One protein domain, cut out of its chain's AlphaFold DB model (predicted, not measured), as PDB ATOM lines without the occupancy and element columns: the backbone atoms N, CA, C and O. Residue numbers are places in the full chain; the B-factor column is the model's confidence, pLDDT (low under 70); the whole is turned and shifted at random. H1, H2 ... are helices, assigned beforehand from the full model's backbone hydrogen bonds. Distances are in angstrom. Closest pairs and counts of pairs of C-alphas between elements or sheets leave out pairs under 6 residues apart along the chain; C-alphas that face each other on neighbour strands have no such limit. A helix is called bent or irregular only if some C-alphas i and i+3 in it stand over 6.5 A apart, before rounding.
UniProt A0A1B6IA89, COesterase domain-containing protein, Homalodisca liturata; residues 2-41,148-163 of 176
ATOM      1  N   PHE A   2      93.040 246.949   8.741       92.69
ATOM      2  CA  PHE A   2      91.681 247.522   8.590       92.69
ATOM      3  C   PHE A   2      90.838 246.931   7.446       92.69
ATOM      4  O   PHE A   2      89.661 246.682   7.641       92.69
ATOM      5  N   TYR A   3      91.438 246.655   6.283       94.25
ATOM      6  CA  TYR A   3      90.715 246.118   5.123       94.25
ATOM      7  C   TYR A   3      90.507 244.604   5.128       94.25
ATOM      8  O   TYR A   3      89.660 244.124   4.392       94.25
ATOM      9  N   PHE A   4      91.295 243.850   5.895       94.81
ATOM     10  CA  PHE A   4      91.395 242.391   5.749       94.81
ATOM     11  C   PHE A   4      90.968 241.635   7.010       94.81
ATOM     12  O   PHE A   4      91.345 240.480   7.171       94.81
ATOM     13  N   ASP A   5      90.291 242.293   7.953       89.56
ATOM     14  CA  ASP A   5      89.779 241.692   9.198       89.56
ATOM     15  C   ASP A   5      90.806 240.861   9.991       89.56
ATOM     16  O   ASP A   5      90.476 239.925  10.711       89.56
ATOM     17  N   GLY A   6      92.088 241.222   9.873       88.56
ATOM     18  CA  GLY A   6      93.175 240.512  10.552       88.56
ATOM     19  C   GLY A   6      93.637 239.221   9.873       88.56
ATOM     20  O   GLY A   6      94.338 238.451  10.513       88.56
ATOM     21  N   ALA A   7      93.293 238.993   8.604       91.56
ATOM     22  CA  ALA A   7      93.806 237.864   7.837       91.56
ATOM     23  C   ALA A   7      95.344 237.859   7.768       91.56
ATOM     24  O   ALA A   7      95.962 238.860   7.400       91.56
ATOM     25  N   ASP A   8      95.940 236.702   8.065       90.44
ATOM     26  CA  ASP A   8      97.391 236.484   7.998       90.44
ATOM     27  C   ASP A   8      97.898 236.293   6.559       90.44
ATOM     28  O   ASP A   8      99.066 236.544   6.261       90.44
ATOM     29  N   ILE A   9      97.026 235.834   5.653       92.81
ATOM     30  CA  ILE A   9      97.342 235.566   4.248       92.81
ATOM     31  C   ILE A   9      96.273 236.210   3.368       92.81
ATOM     32  O   ILE A   9      95.085 235.915   3.497       92.81
ATOM     33  N   ILE A  10      96.712 237.054   2.433       92.00
ATOM     34  CA  ILE A  10      95.848 237.638   1.403       92.00
ATOM     35  C   ILE A  10      95.625 236.593   0.309       92.00
ATOM     36  O   ILE A  10      96.574 236.008  -0.212       92.00
ATOM     37  N   THR A  11      94.362 236.366  -0.051       91.44
ATOM     38  CA  THR A  11      93.969 235.388  -1.076       91.44
ATOM     39  C   THR A  11      93.238 236.071  -2.235       91.44
ATOM     40  O   THR A  11      92.719 237.173  -2.050       91.44
ATOM     41  N   PRO A  12      93.122 235.434  -3.418       87.00
ATOM     42  CA  PRO A  12      92.360 235.995  -4.539       87.00
ATOM     43  C   PRO A  12      90.899 236.345  -4.209       87.00
ATOM     44  O   PRO A  12      90.338 237.250  -4.817       87.00
ATOM     45  N   GLY A  13      90.288 235.680  -3.220       88.25
ATOM     46  CA  GLY A  13      88.931 235.994  -2.760       88.25
ATOM     47  C   GLY A  13      88.794 237.352  -2.060       88.25
ATOM     48  O   GLY A  13      87.675 237.805  -1.858       88.25
ATOM     49  N   MET A  14      89.910 238.008  -1.720       91.25
ATOM     50  CA  MET A  14      89.958 239.305  -1.030       91.25
ATOM     51  C   MET A  14      90.179 240.487  -1.995       91.25
ATOM     52  O   MET A  14      90.738 241.525  -1.634       91.25
ATOM     53  N   VAL A  15      89.815 240.318  -3.271       87.25
ATOM     54  CA  VAL A  15      90.041 241.332  -4.315       87.25
ATOM     55  C   VAL A  15      89.277 242.631  -4.051       87.25
ATOM     56  O   VAL A  15      89.762 243.706  -4.400       87.25
ATOM     57  N   ASN A  16      88.119 242.570  -3.390       89.12
ATOM     58  CA  ASN A  16      87.335 243.759  -3.059       89.12
ATOM     59  C   ASN A  16      88.024 244.588  -1.972       89.12
ATOM     60  O   ASN A  16      88.067 245.813  -2.048       89.12
ATOM     61  N   GLU A  17      88.595 243.926  -0.973       93.19
ATOM     62  CA  GLU A  17      89.361 244.523   0.118       93.19
ATOM     63  C   GLU A  17      90.633 245.171  -0.427       93.19
ATOM     64  O   GLU A  17      90.946 246.314  -0.090       93.19
ATOM     65  N   LEU A  18      91.312 244.478  -1.347       91.75
ATOM     66  CA  LEU A  18      92.475 245.002  -2.052       91.75
ATOM     67  C   LEU A  18      92.111 246.220  -2.913       91.75
ATOM     68  O   LEU A  18      92.787 247.243  -2.838       91.75
ATOM     69  N   THR A  19      91.014 246.141  -3.670       90.56
ATOM     70  CA  THR A  19      90.491 247.257  -4.474       90.56
ATOM     71  C   THR A  19      90.222 248.472  -3.594       90.56
ATOM     72  O   THR A  19      90.730 249.551  -3.878       90.56
ATOM     73  N   LYS A  20      89.510 248.302  -2.471       94.06
ATOM     74  CA  LYS A  20      89.230 249.394  -1.525       94.06
ATOM     75  C   LYS A  20      90.515 250.036  -0.993       94.06
ATOM     76  O   LYS A  20      90.608 251.259  -1.002       94.06
ATOM     77  N   LEU A  21      91.500 249.234  -0.574       94.56
ATOM     78  CA  LEU A  21      92.794 249.727  -0.086       94.56
ATOM     79  C   LEU A  21      93.510 250.587  -1.137       94.56
ATOM     80  O   LEU A  21      93.946 251.695  -0.824       94.56
ATOM     81  N   TYR A  22      93.627 250.093  -2.374       93.12
ATOM     82  CA  TYR A  22      94.300 250.825  -3.451       93.12
ATOM     83  C   TYR A  22      93.531 252.075  -3.874       93.12
ATOM     84  O   TYR A  22      94.142 253.130  -4.024       93.12
ATOM     85  N   THR A  23      92.209 251.988  -4.032       94.31
ATOM     86  CA  THR A  23      91.368 253.146  -4.361       94.31
ATOM     87  C   THR A  23      91.507 254.233  -3.305       94.31
ATOM     88  O   THR A  23      91.681 255.403  -3.652       94.31
ATOM     89  N   ASP A  24      91.491 253.860  -2.023       94.31
ATOM     90  CA  ASP A  24      91.584 254.851  -0.964       94.31
ATOM     91  C   ASP A  24      92.965 255.517  -0.935       94.31
ATOM     92  O   ASP A  24      93.043 256.746  -0.908       94.31
ATOM     93  N   GLY A  25      94.037 254.721  -1.025       91.94
ATOM     94  CA  GLY A  25      95.414 255.216  -0.984       91.94
ATOM     95  C   GLY A  25      95.846 256.024  -2.210       91.94
ATOM     96  O   GLY A  25      96.650 256.940  -2.070       91.94
ATOM     97  N   LEU A  26      95.325 255.711  -3.401       90.94
ATOM     98  CA  LEU A  26      95.712 256.388  -4.645       90.94
ATOM     99  C   LEU A  26      94.805 257.568  -5.012       90.94
ATOM    100  O   LEU A  26      95.270 258.496  -5.671       90.94
ATOM    101  N   LEU A  27      93.521 257.533  -4.637       91.62
ATOM    102  CA  LEU A  27      92.520 258.483  -5.134       91.62
ATOM    103  C   LEU A  27      91.703 259.117  -4.005       91.62
ATOM    104  O   LEU A  27      91.703 260.341  -3.847       91.62
ATOM    105  N   THR A  28      90.987 258.311  -3.215       92.50
ATOM    106  CA  THR A  28      89.926 258.826  -2.331       92.50
ATOM    107  C   THR A  28      90.452 259.762  -1.252       92.50
ATOM    108  O   THR A  28      89.796 260.766  -0.968       92.50
ATOM    109  N   GLN A  29      91.623 259.487  -0.669       90.25
ATOM    110  CA  GLN A  29      92.187 260.362   0.365       90.25
ATOM    111  C   GLN A  29      92.556 261.741  -0.178       90.25
ATOM    112  O   GLN A  29      92.152 262.754   0.392       90.25
ATOM    113  N   GLY A  30      93.230 261.792  -1.329       89.12
ATOM    114  CA  GLY A  30      93.579 263.055  -1.982       89.12
ATOM    115  C   GLY A  30      92.345 263.879  -2.362       89.12
ATOM    116  O   GLY A  30      92.319 265.095  -2.153       89.12
ATOM    117  N   ILE A  31      91.291 263.222  -2.856       90.88
ATOM    118  CA  ILE A  31      90.007 263.869  -3.170       90.88
ATOM    119  C   ILE A  31      89.351 264.416  -1.897       90.88
ATOM    120  O   ILE A  31      88.968 265.585  -1.861       90.88
ATOM    121  N   SER A  32      89.252 263.606  -0.840       88.75
ATOM    122  CA  SER A  32      88.594 263.991   0.418       88.75
ATOM    123  C   SER A  32      89.314 265.154   1.103       88.75
ATOM    124  O   SER A  32      88.679 266.109   1.553       88.75
ATOM    125  N   ASP A  33      90.649 265.141   1.105       87.00
ATOM    126  CA  ASP A  33      91.450 266.264   1.592       87.00
ATOM    127  C   ASP A  33      91.275 267.523   0.742       87.00
ATOM    128  O   ASP A  33      91.186 268.623   1.294       87.00
ATOM    129  N   SER A  34      91.186 267.382  -0.582       87.94
ATOM    130  CA  SER A  34      90.939 268.510  -1.485       87.94
ATOM    131  C   SER A  34      89.586 269.162  -1.200       87.94
ATOM    132  O   SER A  34      89.519 270.384  -1.073       87.94
ATOM    133  N   VAL A  35      88.534 268.358  -1.008       87.75
ATOM    134  CA  VAL A  35      87.191 268.828  -0.623       87.75
ATOM    135  C   VAL A  35      87.232 269.561   0.720       87.75
ATOM    136  O   VAL A  35      86.775 270.698   0.802       87.75
ATOM    137  N   ARG A  36      87.850 268.975   1.759       84.75
ATOM    138  CA  ARG A  36      87.985 269.599   3.093       84.75
ATOM    139  C   ARG A  36      88.734 270.933   3.077       84.75
ATOM    140  O   ARG A  36      88.497 271.795   3.924       84.75
ATOM    141  N   ARG A  37      89.715 271.079   2.183       83.50
ATOM    142  CA  ARG A  37      90.630 272.233   2.147       83.50
ATOM    143  C   ARG A  37      90.170 273.339   1.210       83.50
ATOM    144  O   ARG A  37      90.677 274.458   1.329       83.50
ATOM    145  N   HIS A  38      89.258 273.045   0.292       83.69
ATOM    146  CA  HIS A  38      88.756 274.025  -0.653       83.69
ATOM    147  C   HIS A  38      87.968 275.123   0.077       83.69
ATOM    148  O   HIS A  38      87.132 274.853   0.933       83.69
ATOM    149  N   SER A  39      88.272 276.386  -0.225       82.44
ATOM    150  CA  SER A  39      87.698 277.548   0.470       82.44
ATOM    151  C   SER A  39      86.440 278.118  -0.192       82.44
ATOM    152  O   SER A  39      85.852 279.051   0.347       82.44
ATOM    153  N   GLY A  40      86.077 277.624  -1.376       82.75
ATOM    154  CA  GLY A  40      84.900 278.045  -2.134       82.75
ATOM    155  C   GLY A  40      83.769 277.011  -2.126       82.75
ATOM    156  O   GLY A  40      83.813 276.047  -1.362       82.75
ATOM    157  N   PRO A  41      82.757 277.197  -2.990       81.88
ATOM    158  CA  PRO A  41      81.735 276.185  -3.241       81.88
ATOM    159  C   PRO A  41      82.359 274.889  -3.774       81.88
ATOM    160  O   PRO A  41      83.118 274.922  -4.744       81.88
ATOM    161  N   ALA A 148      82.993 257.575   5.104       92.25
ATOM    162  CA  ALA A 148      83.479 258.173   6.350       92.25
ATOM    163  C   ALA A 148      84.344 257.257   7.228       92.25
ATOM    164  O   ALA A 148      85.363 257.709   7.737       92.25
ATOM    165  N   GLU A 149      83.998 255.976   7.379       94.88
ATOM    166  CA  GLU A 149      84.802 255.040   8.183       94.88
ATOM    167  C   GLU A 149      86.212 254.847   7.609       94.88
ATOM    168  O   GLU A 149      87.200 254.814   8.346       94.88
ATOM    169  N   ARG A 150      86.317 254.757   6.277       95.00
ATOM    170  CA  ARG A 150      87.597 254.595   5.580       95.00
ATOM    171  C   ARG A 150      88.392 255.887   5.655       95.00
ATOM    172  O   ARG A 150      89.554 255.858   6.041       95.00
ATOM    173  N   ASP A 151      87.759 257.021   5.372       91.69
ATOM    174  CA  ASP A 151      88.392 258.333   5.510       91.69
ATOM    175  C   ASP A 151      88.917 258.574   6.935       91.69
ATOM    176  O   ASP A 151      90.078 258.945   7.108       91.69
ATOM    177  N   GLN A 152      88.133 258.253   7.966       91.56
ATOM    178  CA  GLN A 152      88.572 258.354   9.357       91.56
ATOM    179  C   GLN A 152      89.775 257.450   9.641       91.56
ATOM    180  O   GLN A 152      90.728 257.894  10.281       91.56
ATOM    181  N   PHE A 153      89.763 256.202   9.161       93.38
ATOM    182  CA  PHE A 153      90.899 255.294   9.309       93.38
ATOM    183  C   PHE A 153      92.177 255.887   8.703       93.38
ATOM    184  O   PHE A 153      93.198 255.964   9.392       93.38
ATOM    185  N   TRP A 154      92.130 256.374   7.463       91.75
ATOM    186  CA  TRP A 154      93.293 256.979   6.807       91.75
ATOM    187  C   TRP A 154      93.785 258.239   7.517       91.75
ATOM    188  O   TRP A 154      94.995 258.431   7.651       91.75
ATOM    189  N   GLN A 155      92.880 259.042   8.081       87.56
ATOM    190  CA  GLN A 155      93.251 260.175   8.927       87.56
ATOM    191  C   GLN A 155      94.007 259.764  10.203       87.56
ATOM    192  O   GLN A 155      94.669 260.614  10.800       87.56
ATOM    193  N   THR A 156      93.976 258.499  10.639       90.94
ATOM    194  CA  THR A 156      94.799 258.026  11.772       90.94
ATOM    195  C   THR A 156      96.219 257.626  11.371       90.94
ATOM    196  O   THR A 156      97.097 257.556  12.230       90.94
ATOM    197  N   LEU A 157      96.476 257.390  10.081       89.81
ATOM    198  CA  LEU A 157      97.753 256.851   9.624       89.81
ATOM    199  C   LEU A 157      98.868 257.915   9.641       89.81
ATOM    200  O   LEU A 157      98.633 259.074   9.275       89.81
ATOM    201  N   PRO A 158     100.101 257.542  10.033       85.06
ATOM    202  CA  PRO A 158     101.259 258.431  10.010       85.06
ATOM    203  C   PRO A 158     102.000 258.337   8.661       85.06
ATOM    204  O   PRO A 158     103.094 257.781   8.594       85.06
ATOM    205  N   TYR A 159     101.409 258.843   7.572       78.19
ATOM    206  CA  TYR A 159     102.061 258.874   6.251       78.19
ATOM    207  C   TYR A 159     102.616 260.263   5.906       78.19
ATOM    208  O   TYR A 159     102.098 261.287   6.346       78.19
ATOM    209  N   ARG A 160     103.704 260.292   5.123       64.94
ATOM    210  CA  ARG A 160     104.517 261.495   4.854       64.94
ATOM    211  C   ARG A 160     103.755 262.603   4.126       64.94
ATOM    212  O   ARG A 160     103.986 263.773   4.397       64.94
ATOM    213  N   GLU A 161     102.872 262.235   3.206       70.62
ATOM    214  CA  GLU A 161     102.082 263.191   2.421       70.62
ATOM    215  C   GLU A 161     100.853 263.702   3.175       70.62
ATOM    216  O   GLU A 161     100.094 264.491   2.615       70.62
ATOM    217  N   LYS A 162     100.639 263.269   4.427       67.06
ATOM    218  CA  LYS A 162      99.501 263.714   5.220       67.06
ATOM    219  C   LYS A 162      99.593 265.225   5.391       67.06
ATOM    220  O   LYS A 162     100.519 265.719   6.042       67.06
ATOM    221  N   PRO A 163      98.655 265.980   4.816       63.59
ATOM    222  CA  PRO A 163      98.834 267.408   4.774       63.59
ATOM    223  C   PRO A 163      98.576 267.985   6.179       63.59
ATOM    224  O   PRO A 163      97.710 267.482   6.903       63.59
TER     225      PRO A 163
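Overview. This is residues 2 to 41 and 148 to 163 of the 176 residues of the protein "COesterase domain-containing protein" of Homalodisca liturata (UniProt A0A1B6IA89). One long, kinked helix, H1, makes the longest axis, and a short helix, H2, is set crosswise on one side of its middle. Before H1, residues 2 to 11 run out to its first end, where the backbone folds back into the helix; after H2, residues 157 to 163 make a tail. The printed part has 56 residues, with two named helices, H1 then H2, and no named strand, in the class all helix. It is loose, with a radius of gyration of the C-alphas of 13.4 A, and its C-alphas span 43 by 21 by 18 A, a rod.

Arrangement. After residues 2 to 11 comes H1, residues 12 to 37, which has a kink of 42 degrees near residue 25. H1 is irregular: C-alphas 13 and 16 are 7.9 A apart. H2, residues 148 to 156, is touched by H1 with residues 24 to 32 of H1 alone. Their closest C-alphas, those of Gln 29 and Asp 151, are 6.7 A apart. The lines of H1 and H2 are about perpendicular, at 78 degrees, with the centres 10.2 A apart. Each O i to N i+4 pair in H2 is within hydrogen-bond range, against 18 of 22 in H1.

Along the chain. The printed part begins at Phe 2, with its C-alpha at (91.681, 247.522, 8.590). H1 runs from Pro 12, C-alpha at (92.360, 235.995, -4.539), to Arg 37, a length of 36.9 A. H2 runs 12.6 A from Ala 148 to Thr 156, C-alpha at (94.799, 258.026, 11.772).

Size, cuts and confidence. The two C-alphas farthest apart, those of Ile 9 and Gly 40, are 44.7 A apart. Residues 42 to 147 are not printed, and C-alphas 41 and 148 stand 20.5 A apart across this cut, which the link from H1 to H2 spans. The mean pLDDT of the printed part is 88.3; residues 160, 162 and 163 are under 70.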